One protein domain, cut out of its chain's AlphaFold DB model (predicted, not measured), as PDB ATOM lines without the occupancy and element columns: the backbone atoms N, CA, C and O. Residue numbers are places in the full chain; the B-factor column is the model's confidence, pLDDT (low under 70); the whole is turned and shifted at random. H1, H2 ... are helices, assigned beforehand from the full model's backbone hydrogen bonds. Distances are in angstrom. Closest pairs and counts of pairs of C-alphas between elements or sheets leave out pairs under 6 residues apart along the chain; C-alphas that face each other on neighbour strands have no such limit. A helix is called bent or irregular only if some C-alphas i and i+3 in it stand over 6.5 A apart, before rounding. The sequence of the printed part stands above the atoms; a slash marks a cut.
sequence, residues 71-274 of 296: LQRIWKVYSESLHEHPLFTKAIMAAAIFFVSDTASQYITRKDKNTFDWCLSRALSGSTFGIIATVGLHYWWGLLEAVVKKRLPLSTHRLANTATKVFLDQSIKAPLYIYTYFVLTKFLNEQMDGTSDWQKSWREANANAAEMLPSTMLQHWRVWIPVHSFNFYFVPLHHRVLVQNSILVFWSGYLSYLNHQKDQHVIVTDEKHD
ATOM      1  N   LEU A  71      93.041  44.421 250.535       86.50
ATOM      2  CA  LEU A  71      94.477  44.671 250.684       86.50
ATOM      3  C   LEU A  71      95.337  43.671 249.908       86.50
ATOM      4  O   LEU A  71      96.307  44.068 249.270       86.50
ATOM      5  N   GLN A  72      94.973  42.387 249.914       87.12
ATOM      6  CA  GLN A  72      95.682  41.372 249.131       87.12
ATOM      7  C   GLN A  72      95.556  41.632 247.629       87.12
ATOM      8  O   GLN A  72      96.519  41.432 246.894       87.12
ATOM      9  N   ARG A  73      94.396  42.118 247.168       88.06
ATOM     10  CA  ARG A  73      94.198  42.500 245.761       88.06
ATOM     11  C   ARG A  73      95.060  43.699 245.380       88.06
ATOM     12  O   ARG A  73      95.748  43.635 244.368       88.06
ATOM     13  N   ILE A  74      95.075  44.747 246.207       87.62
ATOM     14  CA  ILE A  74      95.927  45.927 245.990       87.62
ATOM     15  C   ILE A  74      97.401  45.521 245.955       87.62
ATOM     16  O   ILE A  74      98.121  45.903 245.038       87.62
ATOM     17  N   TRP A  75      97.843  44.703 246.914       86.44
ATOM     18  CA  TRP A  75      99.217  44.210 246.964       86.44
ATOM     19  C   TRP A  75      99.587  43.395 245.724       86.44
ATOM     20  O   TRP A  75     100.677  43.567 245.176       86.44
ATOM     21  N   LYS A  76      98.678  42.529 245.261       87.38
ATOM     22  CA  LYS A  76      98.870  41.726 244.052       87.38
ATOM     23  C   LYS A  76      99.024  42.616 242.816       87.38
ATOM     24  O   LYS A  76     100.038  42.505 242.140       87.38
ATOM     25  N   VAL A  77      98.091  43.544 242.593       86.88
ATOM     26  CA  VAL A  77      98.133  44.483 241.457       86.88
ATOM     27  C   VAL A  77      99.394  45.348 241.499       86.88
ATOM     28  O   VAL A  77     100.066  45.508 240.485       86.88
ATOM     29  N   TYR A  78      99.757  45.868 242.675       86.44
ATOM     30  CA  TYR A  78     100.997  46.622 242.861       86.44
ATOM     31  C   TYR A  78     102.229  45.786 242.499       86.44
ATOM     32  O   TYR A  78     103.100  46.259 241.772       86.44
ATOM     33  N   SER A  79     102.296  44.544 242.984       85.75
ATOM     34  CA  SER A  79     103.435  43.654 242.748       85.75
ATOM     35  C   SER A  79     103.562  43.295 241.268       85.75
ATOM     36  O   SER A  79     104.643  43.437 240.703       85.75
ATOM     37  N   GLU A  80     102.463  42.899 240.622       88.38
ATOM     38  CA  GLU A  80     102.416  42.587 239.186       88.38
ATOM     39  C   GLU A  80     102.834  43.803 238.349       88.38
ATOM     40  O   GLU A  80     103.756  43.721 237.537       88.38
ATOM     41  N   SER A  81     102.266  44.974 238.645       85.88
ATOM     42  CA  SER A  81     102.599  46.224 237.961       85.88
ATOM     43  C   SER A  81     104.058  46.654 238.172       85.88
ATOM     44  O   SER A  81     104.683  47.221 237.274       85.88
ATOM     45  N   LEU A  82     104.650  46.379 239.339       87.56
ATOM     46  CA  LEU A  82     106.065  46.651 239.607       87.56
ATOM     47  C   LEU A  82     106.994  45.717 238.815       87.56
ATOM     48  O   LEU A  82     108.109  46.121 238.484       87.56
ATOM     49  N   HIS A  83     106.555  44.492 238.516       86.06
ATOM     50  CA  HIS A  83     107.309  43.536 237.707       86.06
ATOM     51  C   HIS A  83     107.218  43.837 236.206       86.06
ATOM     52  O   HIS A  83     108.245  43.819 235.529       86.06
ATOM     53  N   GLU A  84     106.025  44.148 235.695       90.69
ATOM     54  CA  GLU A  84     105.798  44.406 234.266       90.69
ATOM     55  C   GLU A  84     106.283  45.795 233.834       90.69
ATOM     56  O   GLU A  84     106.927  45.953 232.792       90.69
ATOM     57  N   HIS A  85     106.019  46.817 234.653       90.31
ATOM     58  CA  HIS A  85     106.296  48.218 234.331       90.31
ATOM     59  C   HIS A  85     106.987  48.952 235.494       90.31
ATOM     60  O   HIS A  85     106.485  49.960 235.998       90.31
ATOM     61  N   PRO A  86     108.194  48.512 235.908       88.81
ATOM     62  CA  PRO A  86     108.844  48.973 237.135       88.81
ATOM     63  C   PRO A  86     109.031  50.489 237.213       88.81
ATOM     64  O   PRO A  86     108.895  51.063 238.291       88.81
ATOM     65  N   LEU A  87     109.377  51.150 236.105       91.56
ATOM     66  CA  LEU A  87     109.640  52.590 236.107       91.56
ATOM     67  C   LEU A  87     108.351  53.404 236.267       91.56
ATOM     68  O   LEU A  87     108.304  54.320 237.084       91.56
ATOM     69  N   PHE A  88     107.311  53.038 235.519       92.31
ATOM     70  CA  PHE A  88     106.014  53.709 235.539       92.31
ATOM     71  C   PHE A  88     105.347  53.582 236.910       92.31
ATOM     72  O   PHE A  88     104.973  54.583 237.519       92.31
ATOM     73  N   THR A  89     105.311  52.364 237.452       91.50
ATOM     74  CA  THR A  89     104.729  52.076 238.767       91.50
ATOM     75  C   THR A  89     105.441  52.850 239.867       91.50
ATOM     76  O   THR A  89     104.798  53.486 240.700       91.50
ATOM     77  N   LYS A  90     106.780  52.877 239.852       92.06
ATOM     78  CA  LYS A  90     107.546  53.663 240.828       92.06
ATOM     79  C   LYS A  90     107.279  55.161 240.683       92.06
ATOM     80  O   LYS A  90     107.150  55.833 241.700       92.06
ATOM     81  N   ALA A  91     107.189  55.682 239.458       95.12
ATOM     82  CA  ALA A  91     106.945  57.101 239.212       95.12
ATOM     83  C   ALA A  91     105.575  57.551 239.740       95.12
ATOM     84  O   ALA A  91     105.505  58.558 240.439       95.12
ATOM     85  N   ILE A  92     104.512  56.779 239.481       94.81
ATOM     86  CA  ILE A  92     103.168  57.060 240.013       94.81
ATOM     87  C   ILE A  92     103.164  57.004 241.538       94.81
ATOM     88  O   ILE A  92     102.654  57.915 242.187       94.81
ATOM     89  N   MET A  93     103.761  55.963 242.124       93.69
ATOM     90  CA  MET A  93     103.813  55.829 243.580       93.69
ATOM     91  C   MET A  93     104.579  56.979 244.229       93.69
ATOM     92  O   MET A  93     104.148  57.499 245.255       93.69
ATOM     93  N   ALA A  94     105.686  57.412 243.627       95.50
ATOM     94  CA  ALA A  94     106.425  58.564 244.112       95.50
ATOM     95  C   ALA A  94     105.608  59.853 243.986       95.50
ATOM     96  O   ALA A  94     105.530  60.597 244.958       95.50
ATOM     97  N   ALA A  95     104.948  60.092 242.849       97.25
ATOM     98  CA  ALA A  95     104.055  61.238 242.687       97.25
ATOM     99  C   ALA A  95     102.995  61.278 243.801       97.25
ATOM    100  O   ALA A  95     102.839  62.297 244.466       97.25
ATOM    101  N   ALA A  96     102.338  60.145 244.063       96.88
ATOM    102  CA  ALA A  96     101.328  60.025 245.108       96.88
ATOM    103  C   ALA A  96     101.896  60.270 246.516       96.88
ATOM    104  O   ALA A  96     101.293  61.006 247.294       96.88
ATOM    105  N   ILE A  97     103.065  59.700 246.839       96.19
ATOM    106  CA  ILE A  97     103.736  59.931 248.127       96.19
ATOM    107  C   ILE A  97     103.991  61.423 248.321       96.19
ATOM    108  O   ILE A  97     103.593  61.970 249.345       96.19
ATOM    109  N   PHE A  98     104.612  62.093 247.349       97.50
ATOM    110  CA  PHE A  98     104.924  63.515 247.468       97.50
ATOM    111  C   PHE A  98     103.660  64.378 247.556       97.50
ATOM    112  O   PHE A  98     103.609  65.265 248.405       97.50
ATOM    113  N   PHE A  99     102.623  64.074 246.771       97.81
ATOM    114  CA  PHE A  99     101.341  64.782 246.817       97.81
ATOM    115  C   PHE A  99     100.679  64.721 248.199       97.81
ATOM    116  O   PHE A  99     100.286  65.742 248.770       97.81
ATOM    117  N   VAL A 100     100.557  63.505 248.744       97.50
ATOM    118  CA  VAL A 100      99.908  63.259 250.038       97.50
ATOM    119  C   VAL A 100     100.723  63.884 251.163       97.50
ATOM    120  O   VAL A 100     100.161  64.507 252.059       97.50
ATOM    121  N   SER A 101     102.045  63.752 251.101       96.69
ATOM    122  CA  SER A 101     102.946  64.278 252.125       96.69
ATOM    123  C   SER A 101     102.940  65.797 252.174       96.69
ATOM    124  O   SER A 101     102.953  66.379 253.257       96.69
ATOM    125  N   ASP A 102     102.880  66.444 251.011       96.75
ATOM    126  CA  ASP A 102     102.746  67.890 250.922       96.75
ATOM    127  C   ASP A 102     101.385  68.351 251.460       96.75
ATOM    128  O   ASP A 102     101.328  69.189 252.355       96.75
ATOM    129  N   THR A 103     100.293  67.723 251.017       96.00
ATOM    130  CA  THR A 103      98.937  68.038 251.497       96.00
ATOM    131  C   THR A 103      98.822  67.880 253.017       96.00
ATOM    132  O   THR A 103      98.263  68.743 253.695       96.00
ATOM    133  N   ALA A 104      99.408  66.818 253.578       95.44
ATOM    134  CA  ALA A 104      99.480  66.619 255.022       95.44
ATOM    135  C   ALA A 104     100.318  67.710 255.709       95.44
ATOM    136  O   ALA A 104      99.909  68.234 256.743       95.44
ATOM    137  N   SER A 105     101.458  68.088 255.125       94.62
ATOM    138  CA  SER A 105     102.305  69.181 255.615       94.62
ATOM    139  C   SER A 105     101.534  70.503 255.657       94.62
ATOM    140  O   SER A 105     101.470  71.132 256.709       94.62
ATOM    141  N   GLN A 106     100.845  70.867 254.571       94.00
ATOM    142  CA  GLN A 106      99.979  72.049 254.504       94.00
ATOM    143  C   GLN A 106      98.891  72.030 255.580       94.00
ATOM    144  O   GLN A 106      98.669  73.033 256.256       94.00
ATOM    145  N   TYR A 107      98.241  70.882 255.772       92.81
ATOM    146  CA  TYR A 107      97.210  70.729 256.791       92.81
ATOM    147  C   TYR A 107      97.769  70.913 258.206       92.81
ATOM    148  O   TYR A 107      97.132  71.563 259.030       92.81
ATOM    149  N   ILE A 108      98.949  70.361 258.501       91.44
ATOM    150  CA  ILE A 108      99.572  70.427 259.830       91.44
ATOM    151  C   ILE A 108     100.113  71.829 260.129       91.44
ATOM    152  O   ILE A 108      99.997  72.296 261.259       91.44
ATOM    153  N   THR A 109     100.686  72.511 259.136       88.69
ATOM    154  CA  THR A 109     101.348  73.814 259.315       88.69
ATOM    155  C   THR A 109     100.441  74.995 258.975       88.69
ATOM    156  O   THR A 109     100.932  76.101 258.734       88.69
ATOM    157  N   ARG A 110      99.123  74.774 258.907       86.44
ATOM    158  CA  ARG A 110      98.149  75.844 258.679       86.44
ATOM    159  C   ARG A 110      98.165  76.850 259.830       86.44
ATOM    160  O   ARG A 110      98.281  76.470 260.996       86.44
ATOM    161  N   LYS A 111      98.065  78.136 259.486       77.25
ATOM    162  CA  LYS A 111      98.055  79.240 260.458       77.25
ATOM    163  C   LYS A 111      96.698  79.348 261.150       77.25
ATOM    164  O   LYS A 111      96.642  79.368 262.375       77.25
ATOM    165  N   ASP A 112      95.623  79.370 260.364       82.44
ATOM    166  CA  ASP A 112      94.260  79.303 260.878       82.44
ATOM    167  C   ASP A 112      93.826  77.838 260.999       82.44
ATOM    168  O   ASP A 112      94.010  77.031 260.088       82.44
ATOM    169  N   LYS A 113      93.264  77.469 262.152       82.06
ATOM    170  CA  LYS A 113      92.728  76.122 262.365       82.06
ATOM    171  C   LYS A 113      91.336  75.942 261.761       82.06
ATOM    172  O   LYS A 113      90.952  74.786 261.571       82.06
ATOM    173  N   ASN A 114      90.636  77.040 261.467       81.38
ATOM    174  CA  ASN A 114      89.250  77.074 261.006       81.38
ATOM    175  C   ASN A 114      89.112  77.082 259.478       81.38
ATOM    176  O   ASN A 114      88.090  76.622 258.971       81.38
ATOM    177  N   THR A 115      90.127  77.541 258.743       82.62
ATOM    178  CA  THR A 115      90.172  77.495 257.274       82.62
ATOM    179  C   THR A 115      91.295  76.579 256.788       82.62
ATOM    180  O   THR A 115      92.296  76.356 257.472       82.62
ATOM    181  N   PHE A 116      91.111  75.980 255.609       85.62
ATOM    182  CA  PHE A 116      92.133  75.161 254.961       85.62
ATOM    183  C   PHE A 116      92.423  75.706 253.566       85.62
ATOM    184  O   PHE A 116      91.842  75.261 252.576       85.62
ATOM    185  N   ASP A 117      93.339  76.671 253.512       85.19
ATOM    186  CA  ASP A 117      93.814  77.277 252.268       85.19
ATOM    187  C   ASP A 117      94.824  76.344 251.601       85.19
ATOM    188  O   ASP A 117      96.042  76.439 251.777       85.19
ATOM    189  N   TRP A 118      94.287  75.358 250.891       90.62
ATOM    190  CA  TRP A 118      95.082  74.347 250.217       90.62
ATOM    191  C   TRP A 118      95.713  74.885 248.932       90.62
ATOM    192  O   TRP A 118      95.032  75.336 248.012       90.62
ATOM    193  N   CYS A 119      97.034  74.771 248.846       91.50
ATOM    194  CA  CYS A 119      97.837  75.145 247.694       91.50
ATOM    195  C   CYS A 119      98.103  73.910 246.817       91.50
ATOM    196  O   CYS A 119      98.990  73.090 247.092       91.50
ATOM    197  N   LEU A 120      97.316  73.771 245.746       93.88
ATOM    198  CA  LEU A 120      97.449  72.674 244.786       93.88
ATOM    199  C   LEU A 120      98.763  72.752 243.989       93.88
ATOM    200  O   LEU A 120      99.384  71.714 243.761       93.88
ATOM    201  N   SER A 121      99.209  73.951 243.594       93.44
ATOM    202  CA  SER A 121     100.463  74.164 242.848       93.44
ATOM    203  C   SER A 121     101.666  73.613 243.615       93.44
ATOM    204  O   SER A 121     102.455  72.837 243.068       93.44
ATOM    205  N   ARG A 122     101.731  73.888 244.921       92.94
ATOM    206  CA  ARG A 122     102.715  73.309 245.844       92.94
ATOM    207  C   ARG A 122     102.673  71.774 245.875       92.94
ATOM    208  O   ARG A 122     103.709  71.123 245.755       92.94
ATOM    209  N   ALA A 123     101.491  71.169 245.996       96.31
ATOM    210  CA  ALA A 123     101.377  69.709 246.027       96.31
ATOM    211  C   ALA A 123     101.789  69.067 244.685       96.31
ATOM    212  O   ALA A 123     102.478  68.043 244.662       96.31
ATOM    213  N   LEU A 124     101.421  69.681 243.555       97.06
ATOM    214  CA  LEU A 124     101.779  69.209 242.214       97.06
ATOM    215  C   LEU A 124     103.269  69.377 241.897       97.06
ATOM    216  O   LEU A 124     103.847  68.516 241.223       97.06
ATOM    217  N   SER A 125     103.915  70.437 242.390       96.50
ATOM    218  CA  SER A 125     105.358  70.624 242.221       96.50
ATOM    219  C   SER A 125     106.136  69.504 242.924       96.50
ATOM    220  O   SER A 125     107.028  68.895 242.324       96.50
ATOM    221  N   GLY A 126     105.719  69.136 244.143       96.81
ATOM    222  CA  GLY A 126     106.223  67.973 244.876       96.81
ATOM    223  C   GLY A 126     106.028  66.660 244.114       96.81
ATOM    224  O   GLY A 126     106.979  65.891 243.949       96.81
ATOM    225  N   SER A 127     104.825  66.409 243.593       97.75
ATOM    226  CA  SER A 127     104.529  65.218 242.777       97.75
ATOM    227  C   SER A 127     105.418  65.113 241.543       97.75
ATOM    228  O   SER A 127     105.949  64.042 241.239       97.75
ATOM    229  N   THR A 128     105.616  66.236 240.851       97.69
ATOM    230  CA  THR A 128     106.465  66.324 239.656       97.69
ATOM    231  C   THR A 128     107.916  65.995 239.998       97.69
ATOM    232  O   THR A 128     108.556  65.204 239.297       97.69
ATOM    233  N   PHE A 129     108.422  66.510 241.124       97.69
ATOM    234  CA  PHE A 129     109.721  66.094 241.643       97.69
ATOM    235  C   PHE A 129     109.764  64.588 241.923       97.69
ATOM    236  O   PHE A 129     110.723  63.936 241.518       97.69
ATOM    237  N   GLY A 130     108.740  64.015 242.563       96.69
ATOM    238  CA  GLY A 130     108.675  62.581 242.865       96.69
ATOM    239  C   GLY A 130     108.870  61.698 241.627       96.69
ATOM    240  O   GLY A 130     109.643  60.733 241.666       96.69
ATOM    241  N   ILE A 131     108.245  62.069 240.506       97.19
ATOM    242  CA  ILE A 131     108.407  61.401 239.205       97.19
ATOM    243  C   ILE A 131     109.864  61.491 238.736       97.19
ATOM    244  O   ILE A 131     110.515  60.465 238.519       97.19
ATOM    245  N   ILE A 132     110.402  62.709 238.626       96.69
ATOM    246  CA  ILE A 132     111.756  62.962 238.104       96.69
ATOM    247  C   ILE A 132     112.820  62.288 238.974       96.69
ATOM    248  O   ILE A 132     113.727  61.618 238.471       96.69
ATOM    249  N   ALA A 133     112.693  62.419 240.292       95.00
ATOM    250  CA  ALA A 133     113.618  61.857 241.256       95.00
ATOM    251  C   ALA A 133     113.650  60.330 241.177       95.00
ATOM    252  O   ALA A 133     114.728  59.737 241.215       95.00
ATOM    253  N   THR A 134     112.492  59.693 240.999       93.88
ATOM    254  CA  THR A 134     112.389  58.237 240.862       93.88
ATOM    255  C   THR A 134     113.057  57.725 239.597       93.88
ATOM    256  O   THR A 134     113.803  56.745 239.651       93.88
ATOM    257  N   VAL A 135     112.845  58.406 238.470       93.94
ATOM    258  CA  VAL A 135     113.516  58.068 237.210       93.94
ATOM    259  C   VAL A 135     115.030  58.211 237.372       93.94
ATOM    260  O   VAL A 135     115.781  57.283 237.071       93.94
ATOM    261  N   GLY A 136     115.487  59.328 237.944       92.94
ATOM    262  CA  GLY A 136     116.905  59.560 238.208       92.94
ATOM    263  C   GLY A 136     117.522  58.547 239.178       92.94
ATOM    264  O   GLY A 136     118.674  58.156 239.001       92.94
ATOM    265  N   LEU A 137     116.783  58.109 240.202       92.69
ATOM    266  CA  LEU A 137     117.225  57.069 241.132       92.69
ATOM    267  C   LEU A 137     117.334  55.712 240.432       92.69
ATOM    268  O   LEU A 137     118.345  55.038 240.599       92.69
ATOM    269  N   HIS A 138     116.352  55.326 239.613       91.19
ATOM    270  CA  HIS A 138     116.362  54.041 238.909       91.19
ATOM    271  C   HIS A 138     117.654  53.825 238.108       91.19
ATOM    272  O   HIS A 138     118.309  52.791 238.252       91.19
ATOM    273  N   TYR A 139     118.056  54.829 237.327       93.00
ATOM    274  CA  TYR A 139     119.291  54.759 236.546       93.00
ATOM    275  C   TYR A 139     120.552  54.906 237.400       93.00
ATOM    276  O   TYR A 139     121.555  54.254 237.112       93.00
ATOM    277  N   TRP A 140     120.508  55.710 238.466       93.81
ATOM    278  CA  TRP A 140     121.627  55.853 239.398       93.81
ATOM    279  C   TRP A 140     122.010  54.519 240.047       93.81
ATOM    280  O   TRP A 140     123.179  54.142 240.018       93.81
ATOM    281  N   TRP A 141     121.031  53.760 240.549       89.31
ATOM    282  CA  TRP A 141     121.281  52.437 241.128       89.31
ATOM    283  C   TRP A 141     121.883  51.468 240.102       89.31
ATOM    284  O   TRP A 141     122.837  50.759 240.415       89.31
ATOM    285  N   GLY A 142     121.393  51.478 238.856       90.75
ATOM    286  CA  GLY A 142     121.968  50.669 237.775       90.75
ATOM    287  C   GLY A 142     123.423  51.036 237.454       90.75
ATOM    288  O   GLY A 142     124.269  50.153 237.297       90.75
ATOM    289  N   LEU A 143     123.736  52.335 237.416       93.00
ATOM    290  CA  LEU A 143     125.101  52.834 237.228       93.00
ATOM    291  C   LEU A 143     126.016  52.400 238.377       93.00
ATOM    292  O   LEU A 143     127.124  51.916 238.142       93.00
ATOM    293  N   LEU A 144     125.547  52.556 239.612       90.81
ATOM    294  CA  LEU A 144     126.306  52.235 240.810       90.81
ATOM    295  C   LEU A 144     126.627  50.736 240.884       90.81
ATOM    296  O   LEU A 144     127.761  50.355 241.180       90.81
ATOM    297  N   GLU A 145     125.662  49.881 240.537       89.56
ATOM    298  CA  GLU A 145     125.884  48.441 240.398       89.56
ATOM    299  C   GLU A 145     126.971  48.134 239.361       89.56
ATOM    300  O   GLU A 145     127.910  47.394 239.662       89.56
ATOM    301  N   ALA A 146     126.905  48.735 238.171       90.38
ATOM    302  CA  ALA A 146     127.875  48.489 237.104       90.38
ATOM    303  C   ALA A 146     129.298  48.965 237.464       90.38
ATOM    304  O   ALA A 146     130.272  48.233 237.261       90.38
ATOM    305  N   VAL A 147     129.429  50.173 238.020       91.19
ATOM    306  CA  VAL A 147     130.727  50.787 238.347       91.19
ATOM    307  C   VAL A 147     131.380  50.099 239.541       91.19
ATOM    308  O   VAL A 147     132.555  49.728 239.470       91.19
ATOM    309  N   VAL A 148     130.631  49.886 240.628       89.94
ATOM    310  CA  VAL A 148     131.198  49.309 241.852       89.94
ATOM    311  C   VAL A 148     131.485  47.823 241.659       89.94
ATOM    312  O   VAL A 148     132.562  47.383 242.043       89.94
ATOM    313  N   LYS A 149     130.614  47.045 240.995       87.25
ATOM    314  CA  LYS A 149     130.867  45.609 240.748       87.25
ATOM    315  C   LYS A 149     132.133  45.368 239.920       87.25
ATOM    316  O   LYS A 149     132.815  44.374 240.151       87.25
ATOM    317  N   LYS A 150     132.472  46.275 238.994       88.88
ATOM    318  CA  LYS A 150     133.700  46.193 238.183       88.88
ATOM    319  C   LYS A 150     134.978  46.355 239.014       88.88
ATOM    320  O   LYS A 150     136.008  45.801 238.648       88.88
ATOM    321  N   ARG A 151     134.933  47.131 240.102       89.44
ATOM    322  CA  ARG A 151     136.087  47.390 240.985       89.44
ATOM    323  C   ARG A 151     136.112  46.490 242.219       89.44
ATOM    324  O   ARG A 151     137.180  46.096 242.661       89.44
ATOM    325  N   LEU A 152     134.940  46.180 242.763       88.88
ATOM    326  CA  LEU A 152     134.728  45.435 243.998       88.88
ATOM    327  C   LEU A 152     133.659  44.361 243.747       88.88
ATOM    328  O   LEU A 152     132.472  44.610 243.974       88.88
ATOM    329  N   PRO A 153     134.040  43.169 243.257       84.62
ATOM    330  CA  PRO A 153     133.094  42.087 243.017       84.62
ATOM    331  C   PRO A 153     132.394  41.656 244.310       84.62
ATOM    332  O   PRO A 153     133.036  41.452 245.341       84.62
ATOM    333  N   LEU A 154     131.074  41.463 244.245       83.69
ATOM    334  CA  LEU A 154     130.250  41.045 245.390       83.69
ATOM    335  C   LEU A 154     130.676  39.696 245.990       83.69
ATOM    336  O   LEU A 154     130.517  39.499 247.189       83.69
ATOM    337  N   SER A 155     131.224  38.792 245.170       84.56
ATOM    338  CA  SER A 155     131.709  37.470 245.591       84.56
ATOM    339  C   SER A 155     132.887  37.543 246.558       84.56
ATOM    340  O   SER A 155     133.019  36.685 247.420       84.56
ATOM    341  N   THR A 156     133.732  38.566 246.414       85.19
ATOM    342  CA  THR A 156     135.018  38.661 247.122       85.19
ATOM    343  C   THR A 156     135.002  39.769 248.172       85.19
ATOM    344  O   THR A 156     135.581  39.629 249.243       85.19
ATOM    345  N   HIS A 157     134.301  40.872 247.899       88.50
ATOM    346  CA  HIS A 157     134.350  42.087 248.711       88.50
ATOM    347  C   HIS A 157     132.952  42.584 249.079       88.50
ATOM    348  O   HIS A 157     132.621  43.746 248.857       88.50
ATOM    349  N   ARG A 158     132.111  41.712 249.648       83.75
ATOM    350  CA  ARG A 158     130.707  42.032 249.962       83.75
ATOM    351  C   ARG A 158     130.549  43.291 250.825       83.75
ATOM    352  O   ARG A 158     129.801  44.185 250.444       83.75
ATOM    353  N   LEU A 159     131.270  43.380 251.947       86.38
ATOM    354  CA  LEU A 159     131.177  44.531 252.859       86.38
ATOM    355  C   LEU A 159     131.704  45.817 252.217       86.38
ATOM    356  O   LEU A 159     131.024  46.838 252.262       86.38
ATOM    357  N   ALA A 160     132.870  45.761 251.569       88.50
ATOM    358  CA  ALA A 160     133.443  46.927 250.902       88.50
ATOM    359  C   ALA A 160     132.564  47.405 249.735       88.50
ATOM    360  O   ALA A 160     132.335  48.600 249.603       88.50
ATOM    361  N   ASN A 161     131.992  46.491 248.941       90.25
ATOM    362  CA  ASN A 161     131.047  46.826 247.873       90.25
ATOM    363  C   ASN A 161     129.839  47.598 248.424       90.25
ATOM    364  O   ASN A 161     129.526  48.678 247.925       90.25
ATOM    365  N   THR A 162     129.190  47.079 249.470       86.31
ATOM    366  CA  THR A 162     128.046  47.751 250.098       86.31
ATOM    367  C   THR A 162     128.441  49.100 250.697       86.31
ATOM    368  O   THR A 162     127.756  50.088 250.447       86.31
ATOM    369  N   ALA A 163     129.556  49.172 251.426       89.19
ATOM    370  CA  ALA A 163     130.029  50.412 252.035       89.19
ATOM    371  C   ALA A 163     130.341  51.488 250.983       89.19
ATOM    372  O   ALA A 163     129.918  52.631 251.136       89.19
ATOM    373  N   THR A 164     131.004  51.128 249.879       90.56
ATOM    374  CA  THR A 164     131.282  52.056 248.774       90.56
ATOM    375  C   THR A 164     129.998  52.564 248.127       90.56
ATOM    376  O   THR A 164     129.894  53.755 247.849       90.56
ATOM    377  N   LYS A 165     129.004  51.694 247.911       89.75
ATOM    378  CA  LYS A 165     127.709  52.101 247.348       89.75
ATOM    379  C   LYS A 165     127.000  53.111 248.243       89.75
ATOM    380  O   LYS A 165     126.632  54.177 247.768       89.75
ATOM    381  N   VAL A 166     126.878  52.805 249.534       90.19
ATOM    382  CA  VAL A 166     126.251  53.706 250.512       90.19
ATOM    383  C   VAL A 166     127.012  55.027 250.591       90.19
ATOM    384  O   VAL A 166     126.400  56.089 250.574       90.19
ATOM    385  N   PHE A 167     128.343  54.985 250.618       92.50
ATOM    386  CA  PHE A 167     129.157  56.194 250.647       92.50
ATOM    387  C   PHE A 167     128.911  57.084 249.421       92.50
ATOM    388  O   PHE A 167     128.715  58.288 249.572       92.50
ATOM    389  N   LEU A 168     128.872  56.513 248.213       93.88
ATOM    390  CA  LEU A 168     128.590  57.257 246.980       93.88
ATOM    391  C   LEU A 168     127.154  57.798 246.945       93.88
ATOM    392  O   LEU A 168     126.943  58.941 246.538       93.88
ATOM    393  N   ASP A 169     126.178  57.027 247.424       91.50
ATOM    394  CA  ASP A 169     124.795  57.491 247.558       91.50
ATOM    395  C   ASP A 169     124.701  58.695 248.497       91.50
ATOM    396  O   ASP A 169     124.167  59.739 248.120       91.50
ATOM    397  N   GLN A 170     125.282  58.593 249.693       93.81
ATOM    398  CA  GLN A 170     125.206  59.652 250.696       93.81
ATOM    399  C   GLN A 170     126.039  60.892 250.347       93.81
ATOM    400  O   GLN A 170     125.691  61.982 250.803       93.81
ATOM    401  N   SER A 171     127.124  60.747 249.579       93.25
ATOM    402  CA  SER A 171     128.031  61.854 249.228       93.25
ATOM    403  C   SER A 171     127.682  62.552 247.916       93.25
ATOM    404  O   SER A 171     127.938  63.745 247.788       93.25
ATOM    405  N   ILE A 172     127.094  61.843 246.946       95.25
ATOM    406  CA  ILE A 172     126.789  62.395 245.618       95.25
ATOM    407  C   ILE A 172     125.282  62.482 245.415       95.25
ATOM    408  O   ILE A 172     124.747  63.553 245.123       95.25
ATOM    409  N   LYS A 173     124.574  61.359 245.560       94.44
ATOM    410  CA  LYS A 173     123.162  61.305 245.180       94.44
ATOM    411  C   LYS A 173     122.269  62.057 246.158       94.44
ATOM    412  O   LYS A 173     121.366  62.747 245.699       94.44
ATOM    413  N   ALA A 174     122.526  61.962 247.460       95.12
ATOM    414  CA  ALA A 174     121.740  62.650 248.480       95.12
ATOM    415  C   ALA A 174     121.810  64.190 248.355       95.12
ATOM    416  O   ALA A 174     120.740  64.802 248.287       95.12
ATOM    417  N   PRO A 175     122.993  64.832 248.210       96.56
ATOM    418  CA  PRO A 175     123.062  66.273 247.960       96.56
ATOM    419  C   PRO A 175     122.357  66.697 246.676       96.56
ATOM    420  O   PRO A 175     121.587  67.653 246.693       96.56
ATOM    421  N   LEU A 176     122.559  65.961 245.576       96.88
ATOM    422  CA  LEU A 176     121.882  66.248 244.310       96.88
ATOM    423  C   LEU A 176     120.362  66.120 244.447       96.88
ATOM    424  O   LEU A 176     119.631  66.978 243.972       96.88
ATOM    425  N   TYR A 177     119.882  65.077 245.124       96.69
ATOM    426  CA  TYR A 177     118.459  64.854 245.359       96.69
ATOM    427  C   TYR A 177     117.821  66.006 246.142       96.69
ATOM    428  O   TYR A 177     116.791  66.527 245.721       96.69
ATOM    429  N   ILE A 178     118.437  66.424 247.253       96.88
ATOM    430  CA  ILE A 178     117.920  67.508 248.101       96.88
ATOM    431  C   ILE A 178     118.001  68.855 247.380       96.88
ATOM    432  O   ILE A 178     117.040  69.619 247.400       96.88
ATOM    433  N   TYR A 179     119.111  69.137 246.699       97.56
ATOM    434  CA  TYR A 179     119.256  70.367 245.927       97.56
ATOM    435  C   TYR A 179     118.200  70.455 244.819       97.56
ATOM    436  O   TYR A 179     117.476  71.443 244.721       97.56
ATOM    437  N   THR A 180     118.056  69.392 244.016       97.25
ATOM    438  CA  THR A 180     117.036  69.328 242.962       97.25
ATOM    439  C   THR A 180     115.627  69.437 243.534       97.25
ATOM    440  O   THR A 180     114.791  70.067 242.896       97.25
ATOM    441  N   TYR A 181     115.359  68.881 244.722       97.50
ATOM    442  CA  TYR A 181     114.066  69.043 245.386       97.50
ATOM    443  C   TYR A 181     113.733  70.518 245.599       97.50
ATOM    444  O   TYR A 181     112.697  70.983 245.122       97.50
ATOM    445  N   PHE A 182     114.615  71.257 246.274       96.81
ATOM    446  CA  PHE A 182     114.358  72.655 246.608       96.81
ATOM    447  C   PHE A 182     114.224  73.526 245.363       96.81
ATOM    448  O   PHE A 182     113.256  74.279 245.262       96.81
ATOM    449  N   VAL A 183     115.132  73.364 244.390       96.88
ATOM    450  CA  VAL A 183     115.072  74.126 243.135       96.88
ATOM    451  C   VAL A 183     113.779  73.827 242.393       96.88
ATOM    452  O   VAL A 183     113.020  74.739 242.093       96.88
ATOM    453  N   LEU A 184     113.515  72.553 242.098       96.62
ATOM    454  CA  LEU A 184     112.427  72.185 241.202       96.62
ATOM    455  C   LEU A 184     111.058  72.489 241.813       96.62
ATOM    456  O   LEU A 184     110.190  72.997 241.115       96.62
ATOM    457  N   THR A 185     110.857  72.191 243.098       96.06
ATOM    458  CA  THR A 185     109.546  72.395 243.731       96.06
ATOM    459  C   THR A 185     109.223  73.872 243.929       96.06
ATOM    460  O   THR A 185     108.086  74.256 243.669       96.06
ATOM    461  N   LYS A 186     110.208  74.705 244.302       94.19
ATOM    462  CA  LYS A 186     110.019  76.161 244.408       94.19
ATOM    463  C   LYS A 186     109.744  76.770 243.041       94.19
ATOM    464  O   LYS A 186     108.731  77.428 242.842       94.19
ATOM    465  N   PHE A 187     110.601  76.439 242.080       95.19
ATOM    466  CA  PHE A 187     110.494  76.925 240.719       95.19
ATOM    467  C   PHE A 187     109.151  76.572 240.066       95.19
ATOM    468  O   PHE A 187     108.472  77.439 239.528       95.19
ATOM    469  N   LEU A 188     108.735  75.304 240.127       94.88
ATOM    470  CA  LEU A 188     107.467  74.878 239.538       94.88
ATOM    471  C   LEU A 188     106.256  75.489 240.248       94.88
ATOM    472  O   LEU A 188     105.270  75.770 239.578       94.88
ATOM    473  N   ASN A 189     106.320  75.684 241.567       92.62
ATOM    474  CA  ASN A 189     105.241  76.331 242.311       92.62
ATOM    475  C   ASN A 189     105.032  77.775 241.813       92.62
ATOM    476  O   ASN A 189     103.957  78.108 241.322       92.62
ATOM    477  N   GLU A 190     106.102  78.575 241.789       90.69
ATOM    478  CA  GLU A 190     106.065  79.969 241.321       90.69
ATOM    479  C   GLU A 190     105.584  80.101 239.867       90.69
ATOM    480  O   GLU A 190     104.886  81.058 239.524       90.69
ATOM    481  N   GLN A 191     105.949  79.150 239.002       91.88
ATOM    482  CA  GLN A 191     105.523  79.152 237.602       91.88
ATOM    483  C   GLN A 191     104.052  78.759 237.424       91.88
ATOM    484  O   GLN A 191     103.393  79.279 236.525       91.88
ATOM    485  N   MET A 192     103.514  77.872 238.267       89.50
ATOM    486  CA  MET A 192     102.088  77.519 238.234       89.50
ATOM    487  C   MET A 192     101.193  78.657 238.729       89.50
ATOM    488  O   MET A 192     100.077  78.795 238.234       89.50
ATOM    489  N   ASP A 193     101.691  79.490 239.644       83.56
ATOM    490  CA  ASP A 193     100.966  80.670 240.125       83.56
ATOM    491  C   ASP A 193     100.903  81.792 239.064       83.56
ATOM    492  O   ASP A 193     100.097  82.715 239.176       83.56
ATOM    493  N   GLY A 194     101.701  81.703 237.990       75.69
ATOM    494  CA  GLY A 194     101.546  82.503 236.768       75.69
ATOM    495  C   GLY A 194     101.990  83.967 236.862       75.69
ATOM    496  O   GLY A 194     101.796  84.728 235.917       75.69
ATOM    497  N   THR A 195     102.593  84.378 237.979       65.81
ATOM    498  CA  THR A 195     102.938  85.783 238.267       65.81
ATOM    499  C   THR A 195     104.432  86.095 238.173       65.81
ATOM    500  O   THR A 195     104.834  87.253 238.302       65.81
ATOM    501  N   SER A 196     105.275  85.084 237.955       75.38
ATOM    502  CA  SER A 196     106.714  85.168 238.199       75.38
ATOM    503  C   SER A 196     107.553  85.090 236.915       75.38
ATOM    504  O   SER A 196     107.369  84.221 236.061       75.38
ATOM    505  N   ASP A 197     108.523  86.002 236.773       90.25
ATOM    506  CA  ASP A 197     109.531  85.938 235.705       90.25
ATOM    507  C   ASP A 197     110.346  84.645 235.851       90.25
ATOM    508  O   ASP A 197     110.975  84.402 236.888       90.25
ATOM    509  N   TRP A 198     110.357  83.829 234.796       91.06
ATOM    510  CA  TRP A 198     111.085  82.564 234.716       91.06
ATOM    511  C   TRP A 198     112.537  82.680 235.193       91.06
ATOM    512  O   TRP A 198     113.013  81.855 235.976       91.06
ATOM    513  N   GLN A 199     113.272  83.703 234.741       92.88
ATOM    514  CA  GLN A 199     114.690  83.819 235.081       92.88
ATOM    515  C   GLN A 199     114.902  84.214 236.541       92.88
ATOM    516  O   GLN A 199     115.875  83.781 237.166       92.88
ATOM    517  N   LYS A 200     114.023  85.066 237.072       91.44
ATOM    518  CA  LYS A 200     114.048  85.469 238.479       91.44
ATOM    519  C   LYS A 200     113.736  84.268 239.374       91.44
ATOM    520  O   LYS A 200     114.565  83.931 240.215       91.44
ATOM    521  N   SER A 201     112.646  83.563 239.080       91.75
ATOM    522  CA  SER A 201     112.200  82.348 239.778       91.75
ATOM    523  C   SER A 201     113.303  81.291 239.829       91.75
ATOM    524  O   SER A 201     113.643  80.748 240.877       91.75
ATOM    525  N   TRP A 202     113.965  81.043 238.693       94.12
ATOM    526  CA  TRP A 202     115.074  80.091 238.634       94.12
ATOM    527  C   TRP A 202     116.253  80.508 239.524       94.12
ATOM    528  O   TRP A 202     116.827  79.674 240.231       94.12
ATOM    529  N   ARG A 203     116.634  81.792 239.506       94.56
ATOM    530  CA  ARG A 203     117.728  82.316 240.341       94.56
ATOM    531  C   ARG A 203     117.400  82.214 241.830       94.56
ATOM    532  O   ARG A 203     118.242  81.747 242.594       94.56
ATOM    533  N   GLU A 204     116.187  82.589 242.224       92.50
ATOM    534  CA  GLU A 204     115.720  82.535 243.613       92.50
ATOM    535  C   GLU A 204     115.620  81.093 244.121       92.50
ATOM    536  O   GLU A 204     116.102  80.788 245.213       92.50
ATOM    537  N   ALA A 205     115.108  80.175 243.298       94.44
ATOM    538  CA  ALA A 205     115.059  78.754 243.618       94.44
ATOM    539  C   ALA A 205     116.461  78.152 243.840       94.44
ATOM    540  O   ALA A 205     116.667  77.403 244.796       94.44
ATOM    541  N   ASN A 206     117.448  78.510 243.006       96.69
ATOM    542  CA  ASN A 206     118.838  78.063 243.178       96.69
ATOM    543  C   ASN A 206     119.498  78.667 244.423       96.69
ATOM    544  O   ASN A 206     120.156  77.943 245.171       96.69
ATOM    545  N   ALA A 207     119.310  79.965 244.667       95.25
ATOM    546  CA  ALA A 207     119.836  80.622 245.860       95.25
ATOM    547  C   ALA A 207     119.262  79.993 247.139       95.25
ATOM    548  O   ALA A 207     120.017  79.652 248.051       95.25
ATOM    549  N   ASN A 208     117.949  79.746 247.166       93.62
ATOM    550  CA  ASN A 208     117.293  79.087 248.290       93.62
ATOM    551  C   ASN A 208     117.829  77.666 248.506       93.62
ATOM    552  O   ASN A 208     118.208  77.303 249.618       93.62
ATOM    553  N   ALA A 209     117.930  76.871 247.436       95.94
ATOM    554  CA  ALA A 209     118.451  75.511 247.521       95.94
ATOM    555  C   ALA A 209     119.893  75.470 248.045       95.94
ATOM    556  O   ALA A 209     120.208  74.629 248.886       95.94
ATOM    557  N   ALA A 210     120.759  76.380 247.589       96.25
ATOM    558  CA  ALA A 210     122.144  76.469 248.048       96.25
ATOM    559  C   ALA A 210     122.242  76.808 249.544       96.25
ATOM    560  O   ALA A 210     123.069  76.236 250.252       96.25
ATOM    561  N   GLU A 211     121.374  77.695 250.035       95.00
ATOM    562  CA  GLU A 211     121.325  78.080 251.447       95.00
ATOM    563  C   GLU A 211     120.777  76.952 252.337       95.00
ATOM    564  O   GLU A 211     121.295  76.694 253.423       95.00
ATOM    565  N   MET A 212     119.743  76.245 251.875       93.75
ATOM    566  CA  MET A 212     119.074  75.187 252.642       93.75
ATOM    567  C   MET A 212     119.817  73.850 252.625       93.75
ATOM    568  O   MET A 212     119.599  73.008 253.504       93.75
ATOM    569  N   LEU A 213     120.676  73.619 251.630       95.25
ATOM    570  CA  LEU A 213     121.339  72.335 251.428       95.25
ATOM    571  C   LEU A 213     122.158  71.877 252.651       95.25
ATOM    572  O   LEU A 213     121.948  70.740 253.074       95.25
ATOM    573  N   PRO A 214     123.042  72.687 253.271       95.50
ATOM    574  CA  PRO A 214     123.912  72.200 254.346       95.50
ATOM    575  C   PRO A 214     123.136  71.743 255.588       95.50
ATOM    576  O   PRO A 214     123.389  70.662 256.123       95.50
ATOM    577  N   SER A 215     122.156  72.538 256.027       94.44
ATOM    578  CA  SER A 215     121.326  72.213 257.193       94.44
ATOM    579  C   SER A 215     120.428  71.005 256.918       94.44
ATOM    580  O   SER A 215     120.314  70.108 257.757       94.44
ATOM    581  N   THR A 216     119.859  70.923 255.715       95.44
ATOM    582  CA  THR A 216     119.010  69.797 255.307       95.44
ATOM    583  C   THR A 216     119.814  68.506 255.158       95.44
ATOM    584  O   THR A 216     119.329  67.446 255.551       95.44
ATOM    585  N   MET A 217     121.056  68.569 254.669       96.62
ATOM    586  CA  MET A 217     121.954  67.411 254.570       96.62
ATOM    587  C   MET A 217     122.286  66.814 255.938       96.62
ATOM    588  O   MET A 217     122.271  65.593 256.099       96.62
ATOM    589  N   LEU A 218     122.525  67.654 256.948       95.81
ATOM    590  CA  LEU A 218     122.762  67.172 258.307       95.81
ATOM    591  C   LEU A 218     121.541  66.415 258.852       95.81
ATOM    592  O   LEU A 218     121.679  65.333 259.425       95.81
ATOM    593  N   GLN A 219     120.340  66.955 258.631       96.19
ATOM    594  CA  GLN A 219     119.089  66.304 259.027       96.19
ATOM    595  C   GLN A 219     118.837  65.024 258.223       96.19
ATOM    596  O   GLN A 219     118.391  64.023 258.778       96.19
ATOM    597  N   HIS A 220     119.195  65.021 256.940       95.69
ATOM    598  CA  HIS A 220     119.109  63.846 256.084       95.69
ATOM    599  C   HIS A 220     119.955  62.703 256.640       95.69
ATOM    600  O   HIS A 220     119.446  61.601 256.818       95.69
ATOM    601  N   TRP A 221     121.219  62.949 256.988       95.19
ATOM    602  CA  TRP A 221     122.062  61.912 257.582       95.19
ATOM    603  C   TRP A 221     121.536  61.428 258.936       95.19
ATOM    604  O   TRP A 221     121.550  60.226 259.191       95.19
ATOM    605  N   ARG A 222     121.002  62.327 259.770       94.62
ATOM    606  CA  ARG A 222     120.392  61.966 261.063       94.62
ATOM    607  C   ARG A 222     119.177  61.053 260.928       94.62
ATOM    608  O   ARG A 222     118.954  60.235 261.810       94.62
ATOM    609  N   VAL A 223     118.406  61.178 259.851       94.00
ATOM    610  CA  VAL A 223     117.244  60.315 259.596       94.00
ATOM    611  C   VAL A 223     117.669  59.043 258.876       94.00
ATOM    612  O   VAL A 223     117.410  57.939 259.345       94.00
ATOM    613  N   TRP A 224     118.338  59.176 257.734       93.00
ATOM    614  CA  TRP A 224     118.529  58.057 256.819       93.00
ATOM    615  C   TRP A 224     119.618  57.086 257.270       93.00
ATOM    616  O   TRP A 224     119.468  55.893 257.015       93.00
ATOM    617  N   ILE A 225     120.655  57.524 257.998       91.62
ATOM    618  CA  ILE A 225     121.667  56.591 258.524       91.62
ATOM    619  C   ILE A 225     121.029  55.602 259.519       91.62
ATOM    620  O   ILE A 225     121.093  54.401 259.248       91.62
ATOM    621  N   PRO A 226     120.346  56.035 260.601       92.44
ATOM    622  CA  PRO A 226     119.683  55.102 261.516       92.44
ATOM    623  C   PRO A 226     118.615  54.251 260.837       92.44
ATOM    624  O   PRO A 226     118.522  53.053 261.101       92.44
ATOM    625  N   VAL A 227     117.832  54.848 259.935       91.69
ATOM    626  CA  VAL A 227     116.776  54.139 259.207       91.69
ATOM    627  C   VAL A 227     117.362  53.028 258.355       91.69
ATOM    628  O   VAL A 227     116.887  51.899 258.433       91.69
ATOM    629  N   HIS A 228     118.412  53.298 257.581       89.81
ATOM    630  CA  HIS A 228     119.068  52.265 256.789       89.81
ATOM    631  C   HIS A 228     119.719  51.200 257.676       89.81
ATOM    632  O   HIS A 228     119.549  50.016 257.392       89.81
ATOM    633  N   SER A 229     120.372  51.579 258.779       87.81
ATOM    634  CA  SER A 229     120.914  50.620 259.751       87.81
ATOM    635  C   SER A 229     119.830  49.689 260.306       87.81
ATOM    636  O   SER A 229     119.999  48.469 260.277       87.81
ATOM    637  N   PHE A 230     118.689  50.237 260.731       89.81
ATOM    638  CA  PHE A 230     117.548  49.458 261.213       89.81
ATOM    639  C   PHE A 230     116.984  48.544 260.118       89.81
ATOM    640  O   PHE A 230     116.772  47.351 260.334       89.81
ATOM    641  N   ASN A 231     116.795  49.087 258.916       88.31
ATOM    642  CA  ASN A 231     116.216  48.373 257.785       88.31
ATOM    643  C   ASN A 231     117.111  47.207 257.320       88.31
ATOM    644  O   ASN A 231     116.622  46.155 256.911       88.31
ATOM    645  N   PHE A 232     118.437  47.354 257.409       83.81
ATOM    646  CA  PHE A 232     119.371  46.277 257.082       83.81
ATOM    647  C   PHE A 232     119.484  45.212 258.173       83.81
ATOM    648  O   PHE A 232     119.643  44.041 257.821       83.81
ATOM    649  N   TYR A 233     119.394  45.594 259.450       85.56
ATOM    650  CA  TYR A 233     119.575  44.674 260.574       85.56
ATOM    651  C   TYR A 233     118.295  43.903 260.932       85.56
ATOM    652  O   TYR A 233     118.342  42.685 261.079       85.56
ATOM    653  N   PHE A 234     117.148  44.584 261.030       87.12
ATOM    654  CA  PHE A 234     115.906  43.994 261.549       87.12
ATOM    655  C   PHE A 234     114.890  43.613 260.468       87.12
ATOM    656  O   PHE A 234     114.067  42.727 260.688       87.12
ATOM    657  N   VAL A 235     114.910  44.274 259.306       84.81
ATOM    658  CA  VAL A 235     113.826  44.153 258.320       84.81
ATOM    659  C   VAL A 235     114.206  43.180 257.191       84.81
ATOM    660  O   VAL A 235     115.235  43.368 256.520       84.81
ATOM    661  N   PRO A 236     113.376  42.151 256.917       85.38
ATOM    662  CA  PRO A 236     113.563  41.249 255.784       85.38
ATOM    663  C   PRO A 236     113.570  41.992 254.446       85.38
ATOM    664  O   PRO A 236     112.839  42.965 254.266       85.38
ATOM    665  N   LEU A 237     114.348  41.502 253.473       81.50
ATOM    666  CA  LEU A 237     114.610  42.183 252.194       81.50
ATOM    667  C   LEU A 237     113.346  42.696 251.478       81.50
ATOM    668  O   LEU A 237     113.348  43.813 250.967       81.50
ATOM    669  N   HIS A 238     112.270  41.909 251.472       81.62
ATOM    670  CA  HIS A 238     111.012  42.237 250.796       81.62
ATOM    671  C   HIS A 238     110.211  43.354 251.490       81.62
ATOM    672  O   HIS A 238     109.445  44.053 250.833       81.62
ATOM    673  N   HIS A 239     110.412  43.574 252.792       83.81
ATOM    674  CA  HIS A 239     109.727  44.622 253.555       83.81
ATOM    675  C   HIS A 239     110.501  45.944 253.615       83.81
ATOM    676  O   HIS A 239     109.944  46.966 254.016       83.81
ATOM    677  N   ARG A 240     111.764  45.971 253.174       86.81
ATOM    678  CA  ARG A 240     112.620  47.159 253.326       86.81
ATOM    679  C   ARG A 240     112.106  48.387 252.591       86.81
ATOM    680  O   ARG A 240     112.204  49.502 253.102       86.81
ATOM    681  N   VAL A 241     111.541  48.171 251.405       85.56
ATOM    682  CA  VAL A 241     110.957  49.234 250.576       85.56
ATOM    683  C   VAL A 241     109.741  49.852 251.261       85.56
ATOM    684  O   VAL A 241     109.560  51.062 251.190       85.56
ATOM    685  N   LEU A 242     108.945  49.046 251.970       87.19
ATOM    686  CA  LEU A 242     107.783  49.533 252.706       87.19
ATOM    687  C   LEU A 242     108.217  50.496 253.815       87.19
ATOM    688  O   LEU A 242     107.748  51.627 253.843       87.19
ATOM    689  N   VAL A 243     109.178  50.090 254.654       89.69
ATOM    690  CA  VAL A 243     109.722  50.934 255.737       89.69
ATOM    691  C   VAL A 243     110.294  52.241 255.184       89.69
ATOM    692  O   VAL A 243     110.006  53.320 255.698       89.69
ATOM    693  N   GLN A 244     111.061  52.155 254.095       90.88
ATOM    694  CA  GLN A 244     111.639  53.325 253.442       90.88
ATOM    695  C   GLN A 244     110.566  54.274 252.897       90.88
ATOM    696  O   GLN A 244     110.657  55.476 253.126       90.88
ATOM    697  N   ASN A 245     109.539  53.752 252.223       91.88
ATOM    698  CA  ASN A 245     108.447  54.565 251.694       91.88
ATOM    699  C   ASN A 245     107.589  55.178 252.809       91.88
ATOM    700  O   ASN A 245     107.172  56.324 252.679       91.88
ATOM    701  N   SER A 246     107.370  54.473 253.924       93.12
ATOM    702  CA  SER A 246     106.660  55.024 255.085       93.12
ATOM    703  C   SER A 246     107.386  56.234 255.664       93.12
ATOM    704  O   SER A 246     106.769  57.262 255.919       93.12
ATOM    705  N   ILE A 247     108.706  56.147 255.826       95.12
ATOM    706  CA  ILE A 247     109.519  57.261 256.333       95.12
ATOM    707  C   ILE A 247     109.624  58.379 255.291       95.12
ATOM    708  O   ILE A 247     109.623  59.557 255.645       95.12
ATOM    709  N   LEU A 248     109.650  58.025 254.002       94.50
ATOM    710  CA  LEU A 248     109.679  58.981 252.900       94.50
ATOM    711  C   LEU A 248     108.455  59.906 252.892       94.50
ATOM    712  O   LEU A 248     108.605  61.073 252.538       94.50
ATOM    713  N   VAL A 249     107.278  59.432 253.315       95.44
ATOM    714  CA  VAL A 249     106.088  60.286 253.468       95.44
ATOM    715  C   VAL A 249     106.386  61.438 254.438       95.44
ATOM    716  O   VAL A 249     106.273  62.610 254.092       95.44
ATOM    717  N   PHE A 250     106.900  61.131 255.628       96.12
ATOM    718  CA  PHE A 250     107.258  62.164 256.606       96.12
ATOM    719  C   PHE A 250     108.413  63.048 256.128       96.12
ATOM    720  O   PHE A 250     108.363  64.269 256.268       96.12
ATOM    721  N   TRP A 251     109.443  62.448 255.528       96.56
ATOM    722  CA  TRP A 251     110.603  63.180 255.021       96.56
ATOM    723  C   TRP A 251     110.229  64.158 253.902       96.56
ATOM    724  O   TRP A 251     110.680  65.300 253.908       96.56
ATOM    725  N   SER A 252     109.383  63.749 252.958       96.00
ATOM    726  CA  SER A 252     108.929  64.625 251.872       96.00
ATOM    727  C   SER A 252     108.015  65.745 252.374       96.00
ATOM    728  O   SER A 252     108.167  66.883 251.934       96.00
ATOM    729  N   GLY A 253     107.150  65.476 253.359       95.50
ATOM    730  CA  GLY A 253     106.367  66.513 254.038       95.50
ATOM    731  C   GLY A 253     107.243  67.519 254.798       95.50
ATOM    732  O   GLY A 253     106.976  68.722 254.760       95.50
ATOM    733  N   TYR A 254     108.324  67.046 255.428       95.88
ATOM    734  CA  TYR A 254     109.329  67.887 256.086       95.88
ATOM    735  C   TYR A 254     110.094  68.767 255.091       95.88
ATOM    736  O   TYR A 254     110.216  69.970 255.310       95.88
ATOM    737  N   LEU A 255     110.563  68.204 253.974       95.62
ATOM    738  CA  LEU A 255     111.214  68.986 252.920       95.62
ATOM    739  C   LEU A 255     110.270  70.048 252.340       95.62
ATOM    740  O   LEU A 255     110.686  71.186 252.115       95.62
ATOM    741  N   SER A 256     108.998  69.692 252.158       95.00
ATOM    742  CA  SER A 256     107.963  70.611 251.687       95.00
ATOM    743  C   SER A 256     107.744  71.760 252.667       95.00
ATOM    744  O   SER A 256     107.720  72.920 252.256       95.00
ATOM    745  N   TYR A 257     107.660  71.458 253.965       94.06
ATOM    746  CA  TYR A 257     107.581  72.471 255.015       94.06
ATOM    747  C   TYR A 257     108.775  73.425 254.966       94.06
ATOM    748  O   TYR A 257     108.589  74.639 254.919       94.06
ATOM    749  N   LEU A 258     109.994  72.880 254.923       93.25
ATOM    750  CA  LEU A 258     111.207  73.685 254.892       93.25
ATOM    751  C   LEU A 258     111.234  74.630 253.684       93.25
ATOM    752  O   LEU A 258     111.571  75.801 253.844       93.25
ATOM    753  N   ASN A 259     110.875  74.147 252.488       92.00
ATOM    754  CA  ASN A 259     110.976  74.957 251.270       92.00
ATOM    755  C   ASN A 259     110.027  76.167 251.272       92.00
ATOM    756  O   ASN A 259     110.330  77.175 250.645       92.00
ATOM    757  N   HIS A 260     108.918  76.083 252.016       87.38
ATOM    758  CA  HIS A 260     107.890  77.129 252.089       87.38
ATOM    759  C   HIS A 260     107.930  77.934 253.398       87.38
ATOM    760  O   HIS A 260     107.142  78.861 253.584       87.38
ATOM    761  N   GLN A 261     108.846  77.621 254.323       79.00
ATOM    762  CA  GLN A 261     108.932  78.305 255.617       79.00
ATOM    763  C   GLN A 261     109.321  79.786 255.466       79.00
ATOM    764  O   GLN A 261     108.782  80.642 256.169       79.00
ATOM    765  N   LYS A 262     110.242  80.100 254.543       65.69
ATOM    766  CA  LYS A 262     110.680  81.483 254.285       65.69
ATOM    767  C   LYS A 262     109.559  82.328 253.696       65.69
ATOM    768  O   LYS A 262     109.331  83.433 254.175       65.69
ATOM    769  N   ASP A 263     108.827  81.773 252.737       62.31
ATOM    770  CA  ASP A 263     107.709  82.463 252.094       62.31
ATOM    771  C   ASP A 263     106.614  82.764 253.132       62.31
ATOM    772  O   ASP A 263     106.102  83.880 253.208       62.31
ATOM    773  N   GLN A 264     106.341  81.823 254.046       58.25
ATOM    774  CA  GLN A 264     105.414  82.064 255.152       58.25
ATOM    775  C   GLN A 264     105.880  83.154 256.121       58.25
ATOM    776  O   GLN A 264     105.030  83.901 256.608       58.25
ATOM    777  N   HIS A 265     107.179  83.241 256.430       58.69
ATOM    778  CA  HIS A 265     107.701  84.270 257.331       58.69
ATOM    779  C   HIS A 265     107.620  85.661 256.698       58.69
ATOM    780  O   HIS A 265     107.185  86.585 257.378       58.69
ATOM    781  N   VAL A 266     107.975  85.793 255.412       60.66
ATOM    782  CA  VAL A 266     107.893  87.060 254.661       60.66
ATOM    783  C   VAL A 266     106.459  87.593 254.664       60.66
ATOM    784  O   VAL A 266     106.243  88.712 255.124       60.66
ATOM    785  N   ILE A 267     105.481  86.750 254.307       63.62
ATOM    786  CA  ILE A 267     104.057  87.124 254.288       63.62
ATOM    787  C   ILE A 267     103.578  87.624 255.664       63.62
ATOM    788  O   ILE A 267     102.863  88.614 255.739       63.62
ATOM    789  N   VAL A 268     103.996  86.987 256.772       67.12
ATOM    790  CA  VAL A 268     103.604  87.433 258.131       67.12
ATOM    791  C   VAL A 268     104.206  88.792 258.483       67.12
ATOM    792  O   VAL A 268     103.575  89.576 259.192       67.12
ATOM    793  N   THR A 269     105.445  89.059 258.069       63.28
ATOM    794  CA  THR A 269     106.068  90.368 258.303       63.28
ATOM    795  C   THR A 269     105.378  91.477 257.525       63.28
ATOM    796  O   THR A 269     105.173  92.542 258.109       63.28
ATOM    797  N   ASP A 270     104.989  91.217 256.277       67.88
ATOM    798  CA  ASP A 270     104.298  92.192 255.428       67.88
ATOM    799  C   ASP A 270     102.884  92.477 255.957       67.88
ATOM    800  O   ASP A 270     102.546  93.632 256.202       67.88
ATOM    801  N   GLU A 271     102.111  91.442 256.304       68.88
ATOM    802  CA  GLU A 271     100.769  91.586 256.894       68.88
ATOM    803  C   GLU A 271     100.801  92.394 258.207       68.88
ATOM    804  O   GLU A 271     100.057  93.356 258.392       68.88
ATOM    805  N   LYS A 272     101.755  92.097 259.105       69.38
ATOM    806  CA  LYS A 272     101.942  92.873 260.346       69.38
ATOM    807  C   LYS A 272     102.386  94.313 260.097       69.38
ATOM    808  O   LYS A 272     102.198  95.166 260.972       69.38
ATOM    809  N   HIS A 273     103.072  94.578 258.990       78.00
ATOM    810  CA  HIS A 273     103.472  95.927 258.619       78.00
ATOM    811  C   HIS A 273     102.262  96.729 258.133       78.00
ATOM    812  O   HIS A 273     102.032  97.838 258.625       78.00
ATOM    813  N   ASP A 274     101.450  96.129 257.266       75.69
ATOM    814  CA  ASP A 274     100.232  96.729 256.722       75.69
ATOM    815  C   ASP A 274      99.183  96.991 257.810       75.69
ATOM    816  O   ASP A 274      98.610  98.086 257.869       75.69
TER     817      ASP A 274
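What this domain is: This is residues 71 to 274 of the 296 residues of an uncharacterized protein of Fistulifera solaris (UniProt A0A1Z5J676). Long helices follow one another round an elongated ring: H2, H3, H4, the bent H5 and arm H6a each touch the next, H6a closes back on H2, and the ring is pinched where H4 comes near H6a. Two helical ends stick out of this body: residues 71 to 77 of H1 beside the beginning of H2, and residues 265 to 274 of H6, which lengthen the far end. The 204 printed residues hold six named helices, H1 to H6 in order, and no named strand; the class is all helix. The whole is compact, with a radius of gyration of the C-alphas of 19.1 A, and elongated, spanning 68 by 40 by 30 A.

Where its parts are: H1, residues 71 to 84, begins at C-alpha 71 (94.477, 44.671, 250.684). H2 is residues 86 to 108, 32.6 A long; H3, residues 120 to 151, measures 46.3 A. H4, residues 158 to 192, measures 47.1 A and has a kink of 28 degrees near residue 174; it is neither bent nor irregular, but only just: C-alphas 171 and 174 are 6.4 A apart. H5, residues 198 to 233, and H6, residues 237 to 274, were each assigned as one helix by hydrogen bonds but are bent: C-alphas 211 and 214 are 7.0 A apart, and C-alphas 259 and 262 are 7.2 A apart. Their arms are H5a, 198 to 211; H5b, 214 to 233; H6a, 237 to 259, irregular, with C-alphas 238 and 241 7.0 A apart; and H6b, 262 to 274, ending at C-alpha 274 (100.232, 96.729, 256.722).

How they stand to each other: H1 touches H2 with residues 78 to 82 alone, closest at the C-alphas of Leu 82 and Thr 89, 5.6 A. H2 and H3 form a helical hairpin at a steep tilt of 45 degrees, with C-alphas 95 and 127 closest at 4.0 A. H3 and H4 form a hairpin at a shallow tilt of 24 degrees, closest at C-alphas 125 and 185, 4.8 A. H4 and H5a form another, closest at C-alphas 183 and 205, 4.7 A. H5b and H6a form a hairpin at a shallow tilt of 15 degrees, closest at C-alphas 231 and 240, 5.9 A. H6a touches residues 97 to 106 of H2, closest at C-alphas 253 and 101, 4.5 A. H4 and H6a only just touch, with 3 pairs of C-alphas within 8 A, closest at C-alphas 182 and 259, 6.2 A. H6b touches no helix. Every O i to N i+4 pair is within hydrogen-bond range in H1, H2, H5a and H6b; the counts are 27 of 28 in H3, 29 of 31 in H4, 15 of 16 in H5b and 16 of 19 in H6a.

The domain as a whole: The C-alphas of Thr 156 and Asp 274 are the two farthest apart, 68.4 A. The printed part has no cut; the link from H2 to H3, 11 residues, is long. Confidence is under 70 at residue 195 and residues 262 to 272.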